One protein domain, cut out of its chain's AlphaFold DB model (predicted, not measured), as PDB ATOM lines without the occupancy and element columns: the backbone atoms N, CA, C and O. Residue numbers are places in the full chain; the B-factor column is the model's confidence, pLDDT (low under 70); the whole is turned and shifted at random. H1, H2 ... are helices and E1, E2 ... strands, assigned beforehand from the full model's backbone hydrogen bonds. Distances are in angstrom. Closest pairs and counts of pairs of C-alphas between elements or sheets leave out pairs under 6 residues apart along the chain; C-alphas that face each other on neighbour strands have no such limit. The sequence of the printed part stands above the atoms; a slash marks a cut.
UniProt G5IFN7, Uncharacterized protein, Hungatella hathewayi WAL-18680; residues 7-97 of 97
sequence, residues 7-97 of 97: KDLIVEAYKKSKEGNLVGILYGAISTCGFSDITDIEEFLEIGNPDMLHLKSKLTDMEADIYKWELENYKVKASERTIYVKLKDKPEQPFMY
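This is residues 7 to 97 of the 97 residues of an uncharacterized protein of Hungatella hathewayi WAL-18680 (UniProt G5IFN7). Two antiparallel sheets, E2 E1 E3 E4 and E5 E6 E7, stand as a V, a sandwich only partly face to face, with helix H1 packed in its open side. Short H2 packs on H1, away from E5 E6 E7. The printed part has 91 residues with two named helices and seven named strands, in the order H1 E1 E2 H2 E3 E4 E5 E6 E7; the class is mixed. It is compact, with a radius of gyration of the C-alphas of 12.2 A and spans of 32 by 29 by 19 A.

H1, residues 7 to 17, begins at C-alpha 7 (-1.201, 7.073, -20.751) and spans 15.1 A. E1, residues 22 to 27, spans 16.4 A; E2 is residues 32 to 34, and H2 residues 41 to 47. E3, residues 52 to 57, spans 16.5 A, and E4 is residues 63 to 67. E5, residues 71 to 77, spans 17.5 A, and E6, residues 82 to 87, 16.0 A. E7, residues 93 to 96, ends at C-alpha 96 (-15.813, -5.132, -19.914).

H1 is on both sheets, two layers with each, at heights of 9.4 A over E1 and E3 and 10.0 A over E5 and E6. Its closest C-alphas to E1 are Ser 17 and Val 23, 6.1 A; to E5, Leu 9 and Tyr 74, 6.9 A. H1 and H2 touch, Val 11 and Ile 41 being the closest C-alphas at 6.7 A, at a tilt of 37 degrees, only just steep, opposite ways. E2, H2 and E3 form a split strand-helix-strand unit, E1 between its strands, with a right-handed crossover. Within hydrogen-bond range are N 26 and O 33 in hairpin E1 and E2, 2.8 A; N 25 and O 54 between E1 and E3, 2.9 A; and N 66 and O 53 in hairpin E3 and E4, 2.8 A. In the meander E5 E6 E7, each strand the antiparallel neighbour of the one before, N 86 and O 73, and N 95 and O 83, are 2.8 A apart. Between the sheets, the closest C-alphas of E3 and E7 are Ser 57 and Phe 95, 5.2 A. In H1 and H2 every O i to N i+4 pair is within range.

The C-alphas farthest apart, Ile 30 and Ser 79, are 36.6 A apart. The printed part has no cut and no long link; no printed residue is under 70 in pLDDT.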
ATOM      1  N   LYS A   7      -2.195   8.133 -20.524       94.50
ATOM      2  CA  LYS A   7      -1.201   7.073 -20.751       94.50
ATOM      3  C   LYS A   7      -1.450   5.872 -19.838       94.50
ATOM      4  O   LYS A   7      -1.403   4.743 -20.317       94.50
ATOM      5  N   ASP A   8      -1.790   6.109 -18.572       95.06
ATOM      6  CA  ASP A   8      -2.092   5.034 -17.621       95.06
ATOM      7  C   ASP A   8      -3.345   4.253 -18.045       95.06
ATOM      8  O   ASP A   8      -3.342   3.022 -18.021       95.06
ATOM      9  N   LEU A   9      -4.379   4.944 -18.545       96.50
ATOM     10  CA  LEU A   9      -5.555   4.303 -19.144       96.50
ATOM     11  C   LEU A   9      -5.165   3.391 -20.315       96.50
ATOM     12  O   LEU A   9      -5.645   2.260 -20.391       96.50
ATOM     13  N   ILE A  10      -4.304   3.865 -21.221       97.12
ATOM     14  CA  ILE A  10      -3.844   3.069 -22.365       97.12
ATOM     15  C   ILE A  10      -3.103   1.816 -21.894       97.12
ATOM     16  O   ILE A  10      -3.403   0.723 -22.372       97.12
ATOM     17  N   VAL A  11      -2.164   1.955 -20.955       96.81
ATOM     18  CA  VAL A  11      -1.382   0.828 -20.427       96.81
ATOM     19  C   VAL A  11      -2.292  -0.195 -19.747       96.81
ATOM     20  O   VAL A  11      -2.161  -1.396 -19.996       96.81
ATOM     21  N   GLU A  12      -3.240   0.258 -18.926       96.38
ATOM     22  CA  GLU A  12      -4.213  -0.621 -18.275       96.38
ATOM     23  C   GLU A  12      -5.098  -1.338 -19.302       96.38
ATOM     24  O   GLU A  12      -5.185  -2.568 -19.290       96.38
ATOM     25  N   ALA A  13      -5.692  -0.611 -20.253       97.19
ATOM     26  CA  ALA A  13      -6.512  -1.198 -21.309       97.19
ATOM     27  C   ALA A  13      -5.720  -2.190 -22.178       97.19
ATOM     28  O   ALA A  13      -6.234  -3.260 -22.512       97.19
ATOM     29  N   TYR A  14      -4.459  -1.887 -22.499       97.62
ATOM     30  CA  TYR A  14      -3.567  -2.779 -23.238       97.62
ATOM     31  C   TYR A  14      -3.322  -4.081 -22.472       97.62
ATOM     32  O   TYR A  14      -3.522  -5.163 -23.029       97.62
ATOM     33  N   LYS A  15      -2.972  -4.003 -21.181       96.19
ATOM     34  CA  LYS A  15      -2.790  -5.184 -20.320       96.19
ATOM     35  C   LYS A  15      -4.068  -6.025 -20.260       96.19
ATOM     36  O   LYS A  15      -4.003  -7.242 -20.421       96.19
ATOM     37  N   LYS A  16      -5.229  -5.382 -20.095       95.81
ATOM     38  CA  LYS A  16      -6.537  -6.056 -20.045       95.81
ATOM     39  C   LYS A  16      -6.978  -6.646 -21.380       95.81
ATOM     40  O   LYS A  16      -7.596  -7.703 -21.399       95.81
ATOM     41  N   SER A  17      -6.578  -6.060 -22.505       95.81
ATOM     42  CA  SER A  17      -6.862  -6.621 -23.833       95.81
ATOM     43  C   SER A  17      -6.240  -7.989 -24.080       95.81
ATOM     44  O   SER A  17      -6.777  -8.763 -24.875       95.81
ATOM     45  N   LYS A  18      -5.171  -8.344 -23.355       94.25
ATOM     46  CA  LYS A  18      -4.564  -9.680 -23.434       94.25
ATOM     47  C   LYS A  18      -5.471 -10.782 -22.861       94.25
ATOM     48  O   LYS A  18      -5.254 -11.946 -23.176       94.25
ATOM     49  N   GLU A  19      -6.513 -10.428 -22.102       92.31
ATOM     50  CA  GLU A  19      -7.586 -11.347 -21.676       92.31
ATOM     51  C   GLU A  19      -8.563 -11.677 -22.837       92.31
ATOM     52  O   GLU A  19      -9.353 -12.613 -22.746       92.31
ATOM     53  N   GLY A  20      -8.464 -10.967 -23.973       89.38
ATOM     54  CA  GLY A  20      -9.104 -11.298 -25.254       89.38
ATOM     55  C   GLY A  20     -10.401 -10.544 -25.565       89.38
ATOM     56  O   GLY A  20     -10.802 -10.482 -26.734       89.38
ATOM     57  N   ASN A  21     -11.026  -9.922 -24.562       95.25
ATOM     58  CA  ASN A  21     -12.340  -9.285 -24.696       95.25
ATOM     59  C   ASN A  21     -12.301  -7.767 -24.916       95.25
ATOM     60  O   ASN A  21     -13.344  -7.177 -25.191       95.25
ATOM     61  N   LEU A  22     -11.127  -7.135 -24.848       96.44
ATOM     62  CA  LEU A  22     -10.956  -5.743 -25.269       96.44
ATOM     63  C   LEU A  22     -10.202  -5.661 -26.589       96.44
ATOM     64  O   LEU A  22      -9.249  -6.399 -26.836       96.44
ATOM     65  N   VAL A  23     -10.621  -4.710 -27.414       97.19
ATOM     66  CA  VAL A  23      -9.874  -4.225 -28.571       97.19
ATOM     67  C   VAL A  23      -9.531  -2.774 -28.298       97.19
ATOM     68  O   VAL A  23     -10.406  -1.996 -27.927       97.19
ATOM     69  N   GLY A  24      -8.263  -2.416 -28.472       97.62
ATOM     70  CA  GLY A  24      -7.825  -1.029 -28.432       97.62
ATOM     71  C   GLY A  24      -7.061  -0.675 -29.694       97.62
ATOM     72  O   GLY A  24      -6.297  -1.496 -30.205       97.62
ATOM     73  N   ILE A  25      -7.281   0.534 -30.196       97.75
ATOM     74  CA  ILE A  25      -6.529   1.118 -31.307       97.75
ATOM     75  C   ILE A  25      -6.043   2.488 -30.852       97.75
ATOM     76  O   ILE A  25      -6.831   3.317 -30.396       97.75
ATOM     77  N   LEU A  26      -4.740   2.712 -30.962       97.19
ATOM     78  CA  LEU A  26      -4.107   3.984 -30.655       97.19
ATOM     79  C   LEU A  26      -3.908   4.776 -31.930       97.19
ATOM     80  O   LEU A  26      -3.382   4.259 -32.915       97.19
ATOM     81  N   TYR A  27      -4.288   6.042 -31.872       93.81
ATOM     82  CA  TYR A  27      -4.054   7.008 -32.926       93.81
ATOM     83  C   TYR A  27      -3.081   8.041 -32.375       93.81
ATOM     84  O   TYR A  27      -3.343   8.690 -31.360       93.81
ATOM     85  N   GLY A  28      -1.917   8.124 -33.010       83.69
ATOM     86  CA  GLY A  28      -0.945   9.180 -32.780       83.69
ATOM     87  C   GLY A  28      -0.715   9.998 -34.037       83.69
ATOM     88  O   GLY A  28      -1.269   9.723 -35.100       83.69
ATOM     89  N   ALA A  29       0.148  11.004 -33.920       77.75
ATOM     90  CA  ALA A  29       0.418  11.936 -35.012       77.75
ATOM     91  C   ALA A  29       1.066  11.273 -36.244       77.75
ATOM     92  O   ALA A  29       0.984  11.808 -37.346       77.75
ATOM     93  N   ILE A  30       1.742  10.135 -36.046       76.56
ATOM     94  CA  ILE A  30       2.574   9.477 -37.064       76.56
ATOM     95  C   ILE A  30       1.957   8.153 -37.532       76.56
ATOM     96  O   ILE A  30       2.159   7.752 -38.678       76.56
ATOM     97  N   SER A  31       1.208   7.460 -36.672       84.38
ATOM     98  CA  SER A  31       0.667   6.137 -36.983       84.38
ATOM     99  C   SER A  31      -0.601   5.809 -36.197       84.38
ATOM    100  O   SER A  31      -0.891   6.379 -35.142       84.38
ATOM    101  N   THR A  32      -1.338   4.837 -36.732       92.75
ATOM    102  CA  THR A  32      -2.454   4.166 -36.069       92.75
ATOM    103  C   THR A  32      -2.068   2.710 -35.852       92.75
ATOM    104  O   THR A  32      -1.722   2.032 -36.819       92.75
ATOM    105  N   CYS A  33      -2.133   2.228 -34.612       94.81
ATOM    106  CA  CYS A  33      -1.748   0.858 -34.266       94.81
ATOM    107  C   CYS A  33      -2.784   0.198 -33.356       94.81
ATOM    108  O   CYS A  33      -3.203   0.773 -32.350       94.81
ATOM    109  N   GLY A  34      -3.167  -1.038 -33.683       96.62
ATOM    110  CA  GLY A  34      -3.970  -1.871 -32.796       96.62
ATOM    111  C   GLY A  34      -3.135  -2.430 -31.644       96.62
ATOM    112  O   GLY A  34      -1.947  -2.704 -31.793       96.62
ATOM    113  N   PHE A  35      -3.762  -2.692 -30.496       96.81
ATOM    114  CA  PHE A  35      -3.125  -3.390 -29.369       96.81
ATOM    115  C   PHE A  35      -2.578  -4.780 -29.736       96.81
ATOM    116  O   PHE A  35      -1.706  -5.296 -29.035       96.81
ATOM    117  N   SER A  36      -3.091  -5.407 -30.799       94.88
ATOM    118  CA  SER A  36      -2.565  -6.670 -31.333       94.88
ATOM    119  C   SER A  36      -1.180  -6.528 -31.956       94.88
ATOM    120  O   SER A  36      -0.415  -7.486 -31.928       94.88
ATOM    121  N   ASP A  37      -0.869  -5.346 -32.488       94.69
ATOM    122  CA  ASP A  37       0.336  -5.091 -33.282       94.69
ATOM    123  C   ASP A  37       1.447  -4.455 -32.435       94.69
ATOM    124  O   ASP A  37       2.601  -4.384 -32.852       94.69
ATOM    125  N   ILE A  38       1.103  -3.999 -31.229       94.25
ATOM    126  CA  ILE A  38       2.033  -3.415 -30.267       94.25
ATOM    127  C   ILE A  38       2.629  -4.537 -29.415       94.25
ATOM    128  O   ILE A  38       1.909  -5.245 -28.707       94.25
ATOM    129  N   THR A  39       3.952  -4.686 -29.469       93.31
ATOM    130  CA  THR A  39       4.716  -5.623 -28.632       93.31
ATOM    131  C   THR A  39       5.117  -4.997 -27.301       93.31
ATOM    132  O   THR A  39       4.945  -5.626 -26.258       93.31
ATOM    133  N   ASP A  40       5.585  -3.748 -27.338       94.12
ATOM    134  CA  ASP A  40       5.962  -2.947 -26.173       94.12
ATOM    135  C   ASP A  40       5.122  -1.663 -26.143       94.12
ATOM    136  O   ASP A  40       5.211  -0.814 -27.031       94.12
ATOM    137  N   ILE A  41       4.248  -1.554 -25.139       94.75
ATOM    138  CA  ILE A  41       3.334  -0.417 -25.010       94.75
ATOM    139  C   ILE A  41       4.033   0.827 -24.462       94.75
ATOM    140  O   ILE A  41       3.632   1.936 -24.804       94.75
ATOM    141  N   GLU A  42       5.062   0.671 -23.631       93.50
ATOM    142  CA  GLU A  42       5.745   1.814 -23.027       93.50
ATOM    143  C   GLU A  42       6.603   2.517 -24.080       93.50
ATOM    144  O   GLU A  42       6.431   3.718 -24.293       93.50
ATOM    145  N   GLU A  43       7.398   1.753 -24.839       91.75
ATOM    146  CA  GLU A  43       8.171   2.275 -25.977       91.75
ATOM    147  C   GLU A  43       7.254   2.951 -27.013       91.75
ATOM    148  O   GLU A  43       7.520   4.065 -27.480       91.75
ATOM    149  N   PHE A  44       6.107   2.330 -27.323       91.50
ATOM    150  CA  PHE A  44       5.131   2.911 -28.246       91.50
ATOM    151  C   PHE A  44       4.583   4.260 -27.751       91.50
ATOM    152  O   PHE A  44       4.428   5.196 -28.537       91.50
ATOM    153  N   LEU A  45       4.294   4.391 -26.453       91.88
ATOM    154  CA  LEU A  45       3.771   5.627 -25.861       91.88
ATOM    155  C   LEU A  45       4.809   6.751 -25.752       91.88
ATOM    156  O   LEU A  45       4.420   7.925 -25.664       91.88
ATOM    157  N   GLU A  46       6.098   6.423 -25.717       88.12
ATOM    158  CA  GLU A  46       7.187   7.403 -25.751       88.12
ATOM    159  C   GLU A  46       7.357   8.009 -27.144       88.12
ATOM    160  O   GLU A  46       7.438   9.232 -27.272       88.12
ATOM    161  N   ILE A  47       7.340   7.173 -28.185       87.31
ATOM    162  CA  ILE A  47       7.618   7.595 -29.565       87.31
ATOM    163  C   ILE A  47       6.352   8.091 -30.274       87.31
ATOM    164  O   ILE A  47       6.361   9.134 -30.928       87.31
ATOM    165  N   GLY A  48       5.252   7.341 -30.165       85.19
ATOM    166  CA  GLY A  48       4.028   7.569 -30.938       85.19
ATOM    167  C   GLY A  48       3.172   8.728 -30.432       85.19
ATOM    168  O   GLY A  48       2.375   9.266 -31.201       85.19
ATOM    169  N   ASN A  49       3.340   9.110 -29.157       88.25
ATOM    170  CA  ASN A  49       2.588  10.164 -28.464       88.25
ATOM    171  C   ASN A  49       1.096  10.208 -28.872       88.25
ATOM    172  O   ASN A  49       0.643  11.218 -29.422       88.25
ATOM    173  N   PRO A  50       0.337   9.116 -28.654       93.31
ATOM    174  CA  PRO A  50      -1.052   9.052 -29.074       93.31
ATOM    175  C   PRO A  50      -1.908  10.069 -28.327       93.31
ATOM    176  O   PRO A  50      -1.706  10.336 -27.136       93.31
ATOM    177  N   ASP A  51      -2.891  10.612 -29.031       95.00
ATOM    178  CA  ASP A  51      -3.860  11.567 -28.501       95.00
ATOM    179  C   ASP A  51      -5.295  11.027 -28.505       95.00
ATOM    180  O   ASP A  51      -6.151  11.619 -27.845       95.00
ATOM    181  N   MET A  52      -5.537   9.875 -29.141       96.62
ATOM    182  CA  MET A  52      -6.817   9.174 -29.110       96.62
ATOM    183  C   MET A  52      -6.649   7.657 -28.933       96.62
ATOM    184  O   MET A  52      -5.810   7.014 -29.568       96.62
ATOM    185  N   LEU A  53      -7.489   7.088 -28.069       98.00
ATOM    186  CA  LEU A  53      -7.670   5.654 -27.868       98.00
ATOM    187  C   LEU A  53      -9.090   5.293 -28.304       98.00
ATOM    188  O   LEU A  53     -10.049   5.700 -27.655       98.00
ATOM    189  N   HIS A  54      -9.222   4.495 -29.357       98.19
ATOM    190  CA  HIS A  54     -10.460   3.770 -29.608       98.19
ATOM    191  C   HIS A  54     -10.464   2.521 -28.728       98.19
ATOM    192  O   HIS A  54      -9.541   1.708 -28.823       98.19
ATOM    193  N   LEU A  55     -11.475   2.362 -27.879       98.12
ATOM    194  CA  LEU A  55     -11.617   1.215 -26.987       98.12
ATOM    195  C   LEU A  55     -12.958   0.535 -27.232       98.12
ATOM    196  O   LEU A  55     -13.992   1.197 -27.228       98.12
ATOM    197  N   LYS A  56     -12.940  -0.790 -27.388       98.12
ATOM    198  CA  LYS A  56     -14.130  -1.614 -27.594       98.12
ATOM    199  C   LYS A  56     -14.129  -2.840 -26.692       98.12
ATOM    200  O   LYS A  56     -13.161  -3.600 -26.668       98.12
ATOM    201  N   SER A  57     -15.247  -3.073 -26.014       97.69
ATOM    202  CA  SER A  57     -15.556  -4.325 -25.327       97.69
ATOM    203  C   SER A  57     -16.285  -5.274 -26.273       97.69
ATOM    204  O   SER A  57     -17.379  -4.978 -26.740       97.69
ATOM    205  N   LYS A  58     -15.711  -6.453 -26.516       95.88
ATOM    206  CA  LYS A  58     -16.340  -7.528 -27.304       95.88
ATOM    207  C   LYS A  58     -17.498  -8.216 -26.575       95.88
ATOM    208  O   LYS A  58     -18.267  -8.926 -27.205       95.88
ATOM    209  N   LEU A  59     -17.594  -8.057 -25.252       95.69
ATOM    210  CA  LEU A  59     -18.634  -8.699 -24.438       95.69
ATOM    211  C   LEU A  59     -19.952  -7.925 -24.448       95.69
ATOM    212  O   LEU A  59     -21.010  -8.515 -24.265       95.69
ATOM    213  N   THR A  60     -19.876  -6.606 -24.607       95.69
ATOM    214  CA  THR A  60     -21.030  -5.699 -24.498       95.69
ATOM    215  C   THR A  60     -21.273  -4.887 -25.764       95.69
ATOM    216  O   THR A  60     -22.216  -4.105 -25.800       95.69
ATOM    217  N   ASP A  61     -20.402  -5.030 -26.768       94.38
ATOM    218  CA  ASP A  61     -20.323  -4.184 -27.964       94.38
ATOM    219  C   ASP A  61     -20.174  -2.678 -27.673       94.38
ATOM    220  O   ASP A  61     -20.293  -1.851 -28.574       94.38
ATOM    221  N   MET A  62     -19.853  -2.314 -26.426       96.06
ATOM    222  CA  MET A  62     -19.574  -0.939 -26.038       96.06
ATOM    223  C   MET A  62     -18.259  -0.484 -26.665       96.06
ATOM    224  O   MET A  62     -17.221  -1.115 -26.459       96.06
ATOM    225  N   GLU A  63     -18.291   0.638 -27.372       97.00
ATOM    226  CA  GLU A  63     -17.114   1.260 -27.967       97.00
ATOM    227  C   GLU A  63     -17.133   2.778 -27.787       97.00
ATOM    228  O   GLU A  63     -18.195   3.402 -27.717       97.00
ATOM    229  N   ALA A  64     -15.951   3.375 -27.673       96.94
ATOM    230  CA  ALA A  64     -15.799   4.821 -27.678       96.94
ATOM    231  C   ALA A  64     -14.416   5.236 -28.168       96.94
ATOM    232  O   ALA A  64     -13.413   4.579 -27.883       96.94
ATOM    233  N   ASP A  65     -14.386   6.396 -28.813       97.12
ATOM    234  CA  ASP A  65     -13.167   7.154 -29.045       97.12
ATOM    235  C   ASP A  65     -12.918   8.064 -27.839       97.12
ATOM    236  O   ASP A  65     -13.773   8.867 -27.453       97.12
ATOM    237  N   ILE A  66     -11.756   7.894 -27.214       97.12
ATOM    238  CA  ILE A  66     -11.341   8.600 -26.006       97.12
ATOM    239  C   ILE A  66     -10.167   9.496 -26.374       97.12
ATOM    240  O   ILE A  66      -9.042   9.022 -26.541       97.12
ATOM    241  N   TYR A  67     -10.419  10.797 -26.478       95.94
ATOM    242  CA  TYR A  67      -9.358  11.775 -26.679       95.94
ATOM    243  C   TYR A  67      -8.682  12.144 -25.359       95.94
ATOM    244  O   TYR A  67      -9.332  12.317 -24.323       95.94
ATOM    245  N   LYS A  68      -7.366  12.366 -25.409       95.19
ATOM    246  CA  LYS A  68      -6.543  12.758 -24.256       95.19
ATOM    247  C   LYS A  68      -7.101  13.967 -23.500       95.19
ATOM    248  O   LYS A  68      -7.006  14.014 -22.279       95.19
ATOM    249  N   TRP A  69      -7.661  14.951 -24.208       94.38
ATOM    250  CA  TRP A  69      -8.235  16.166 -23.612       94.38
ATOM    251  C   TRP A  69      -9.684  16.007 -23.129       94.38
ATOM    252  O   TRP A  69     -10.173  16.892 -22.421       94.38
ATOM    253  N   GLU A  70     -10.372  14.926 -23.501       95.56
ATOM    254  CA  GLU A  70     -11.745  14.621 -23.070       95.56
ATOM    255  C   GLU A  70     -11.794  13.750 -21.816       95.56
ATOM    256  O   GLU A  70     -12.794  13.789 -21.094       95.56
ATOM    257  N   LEU A  71     -10.733  12.982 -21.547       95.31
ATOM    258  CA  LEU A  71     -10.632  12.138 -20.363       95.31
ATOM    259  C   LEU A  71     -10.641  12.993 -19.088       95.31
ATOM    260  O   LEU A  71      -9.747  13.810 -18.873       95.31
ATOM    261  N   GLU A  72     -11.629  12.771 -18.223       94.88
ATOM    262  CA  GLU A  72     -11.618  13.313 -16.862       94.88
ATOM    263  C   GLU A  72     -10.960  12.342 -15.893       94.88
ATOM    264  O   GLU A  72     -10.134  12.739 -15.076       94.88
ATOM    265  N   ASN A  73     -11.364  11.071 -15.955       94.19
ATOM    266  CA  ASN A  73     -10.869  10.031 -15.067       94.19
ATOM    267  C   ASN A  73     -11.172   8.634 -15.629       94.19
ATOM    268  O   ASN A  73     -12.049   8.464 -16.478       94.19
ATOM    269  N   TYR A  74     -10.510   7.615 -15.092       95.38
ATOM    270  CA  TYR A  74     -10.909   6.224 -15.250       95.38
ATOM    271  C   TYR A  74     -10.732   5.452 -13.938       95.38
ATOM    272  O   TYR A  74      -9.994   5.850 -13.040       95.38
ATOM    273  N   LYS A  75     -11.416   4.316 -13.824       94.69
ATOM    274  CA  LYS A  75     -11.211   3.364 -12.729       94.69
ATOM    275  C   LYS A  75     -11.304   1.939 -13.252       94.69
ATOM    276  O   LYS A  75     -12.163   1.620 -14.072       94.69
ATOM    277  N   VAL A  76     -10.452   1.067 -12.730       94.56
ATOM    278  CA  VAL A  76     -10.512  -0.371 -13.003       94.56
ATOM    279  C   VAL A  76     -11.204  -1.050 -11.832       94.56
ATOM    280  O   VAL A  76     -10.754  -0.950 -10.689       94.56
ATOM    281  N   LYS A  77     -12.299  -1.760 -12.101       95.38
ATOM    282  CA  LYS A  77     -12.992  -2.575 -11.102       95.38
ATOM    283  C   LYS A  77     -12.777  -4.045 -11.428       95.38
ATOM    284  O   LYS A  77     -13.556  -4.663 -12.146       95.38
ATOM    285  N   ALA A  78     -11.695  -4.602 -10.883       91.62
ATOM    286  CA  ALA A  78     -11.265  -5.970 -11.178       91.62
ATOM    287  C   ALA A  78     -12.329  -7.032 -10.846       91.62
ATOM    288  O   ALA A  78     -12.464  -7.999 -11.590       91.62
ATOM    289  N   SER A  79     -13.121  -6.831  -9.786       93.81
ATOM    290  CA  SER A  79     -14.224  -7.733  -9.420       93.81
ATOM    291  C   SER A  79     -15.343  -7.794 -10.464       93.81
ATOM    292  O   SER A  79     -16.072  -8.778 -10.509       93.81
ATOM    293  N   GLU A  80     -15.463  -6.771 -11.310       94.94
ATOM    294  CA  GLU A  80     -16.432  -6.697 -12.408       94.94
ATOM    295  C   GLU A  80     -15.776  -6.882 -13.777       94.94
ATOM    296  O   GLU A  80     -16.457  -6.774 -14.792       94.94
ATOM    297  N   ARG A  81     -14.454  -7.102 -13.822       95.25
ATOM    298  CA  ARG A  81     -13.654  -7.115 -15.056       95.25
ATOM    299  C   ARG A  81     -13.993  -5.948 -15.986       95.25
ATOM    300  O   ARG A  81     -14.242  -6.129 -17.170       95.25
ATOM    301  N   THR A  82     -14.088  -4.747 -15.423       96.94
ATOM    302  CA  THR A  82     -14.568  -3.574 -16.160       96.94
ATOM    303  C   THR A  82     -13.646  -2.382 -15.949       96.94
ATOM    304  O   THR A  82     -13.258  -2.071 -14.816       96.94
ATOM    305  N   ILE A  83     -13.307  -1.704 -17.045       97.00
ATOM    306  CA  ILE A  83     -12.710  -0.368 -17.039       97.00
ATOM    307  C   ILE A  83     -13.849   0.630 -17.205       97.00
ATOM    308  O   ILE A  83     -14.562   0.604 -18.201       97.00
ATOM    309  N   TYR A  84     -14.024   1.507 -16.231       97.06
ATOM    310  CA  TYR A  84     -14.974   2.604 -16.317       97.06
ATOM    311  C   TYR A  84     -14.230   3.866 -16.727       97.06
ATOM    312  O   TYR A  84     -13.285   4.267 -16.044       97.06
ATOM    313  N   VAL A  85     -14.654   4.488 -17.822       96.81
ATOM    314  CA  VAL A  85     -14.060   5.722 -18.346       96.81
ATOM    315  C   VAL A  85     -15.059   6.859 -18.195       96.81
ATOM    316  O   VAL A  85     -16.206   6.754 -18.628       96.81
ATOM    317  N   LYS A  86     -14.623   7.960 -17.589       96.06
ATOM    318  CA  LYS A  86     -15.409   9.183 -17.453       96.06
ATOM    319  C   LYS A  86     -14.822  10.265 -18.356       96.06
ATOM    320  O   LYS A  86     -13.667  10.662 -18.203       96.06
ATOM    321  N   LEU A  87     -15.645  10.735 -19.290       95.25
ATOM    322  CA  LEU A  87     -15.339  11.843 -20.197       95.25
ATOM    323  C   LEU A  87     -16.136  13.089 -19.785       95.25
ATOM    324  O   LEU A  87     -17.221  12.949 -19.207       95.25
ATOM    325  N   LYS A  88     -15.619  14.281 -20.112       93.12
ATOM    326  CA  LYS A  88     -16.148  15.589 -19.661       93.12
ATOM    327  C   LYS A  88     -17.662  15.732 -19.804       93.12
ATOM    328  O   LYS A  88     -18.366  15.959 -18.825       93.12
ATOM    329  N   ASP A  89     -18.179  15.456 -20.995       91.06
ATOM    330  CA  ASP A  89     -19.586  15.706 -21.329       91.06
ATOM    331  C   ASP A  89     -20.398  14.424 -21.563       91.06
ATOM    332  O   ASP A  89     -21.478  14.455 -22.154       91.06
ATOM    333  N   LYS A  90     -19.888  13.266 -21.122       92.88
ATOM    334  CA  LYS A  90     -20.545  11.965 -21.332       92.88
ATOM    335  C   LYS A  90     -20.761  11.226 -20.008       92.88
ATOM    336  O   LYS A  90     -19.987  11.423 -19.065       92.88
ATOM    337  N   PRO A  91     -21.807  10.387 -19.890       93.62
ATOM    338  CA  PRO A  91     -21.930   9.479 -18.752       93.62
ATOM    339  C   PRO A  91     -20.700   8.566 -18.652       93.62
ATOM    340  O   PRO A  91     -19.995   8.360 -19.637       93.62
ATOM    341  N   GLU A  92     -20.434   8.034 -17.458       95.88
ATOM    342  CA  GLU A  92     -19.368   7.046 -17.268       95.88
ATOM    343  C   GLU A  92     -19.651   5.805 -18.132       95.88
ATOM    344  O   GLU A  92     -20.757   5.264 -18.116       95.88
ATOM    345  N   GLN A  93     -18.655   5.380 -18.906       96.06
ATOM    346  CA  GLN A  93     -18.766   4.317 -19.897       96.06
ATOM    347  C   GLN A  93     -18.070   3.042 -19.394       96.06
ATOM    348  O   GLN A  93     -16.878   3.103 -19.075       96.06
ATOM    349  N   PRO A  94     -18.774   1.898 -19.310       97.31
ATOM    350  CA  PRO A  94     -18.189   0.629 -18.891       97.31
ATOM    351  C   PRO A  94     -17.614  -0.159 -20.077       97.31
ATOM    352  O   PRO A  94     -18.319  -0.463 -21.033       97.31
ATOM    353  N   PHE A  95     -16.354  -0.570 -19.977       97.62
ATOM    354  CA  PHE A  95     -15.680  -1.440 -20.943       97.62
ATOM    355  C   PHE A  95     -15.276  -2.749 -20.264       97.62
ATOM    356  O   PHE A  95     -14.289  -2.800 -19.525       97.62
ATOM    357  N   MET A  96     -16.062  -3.805 -20.490       96.88
ATOM    358  CA  MET A  96     -15.813  -5.132 -19.914       96.88
ATOM    359  C   MET A  96     -14.691  -5.871 -20.657       96.88
ATOM    360  O   MET A  96     -14.616  -5.782 -21.888       96.88
ATOM    361  N   TYR A  97     -13.862  -6.615 -19.920       93.94
ATOM    362  CA  TYR A  97     -12.698  -7.359 -20.411       93.94
ATOM    363  C   TYR A  97     -12.613  -8.802 -19.899       93.94
ATOM    364  O   TYR A  97     -13.362  -9.181 -18.972       93.94
TER     365      TYR A  97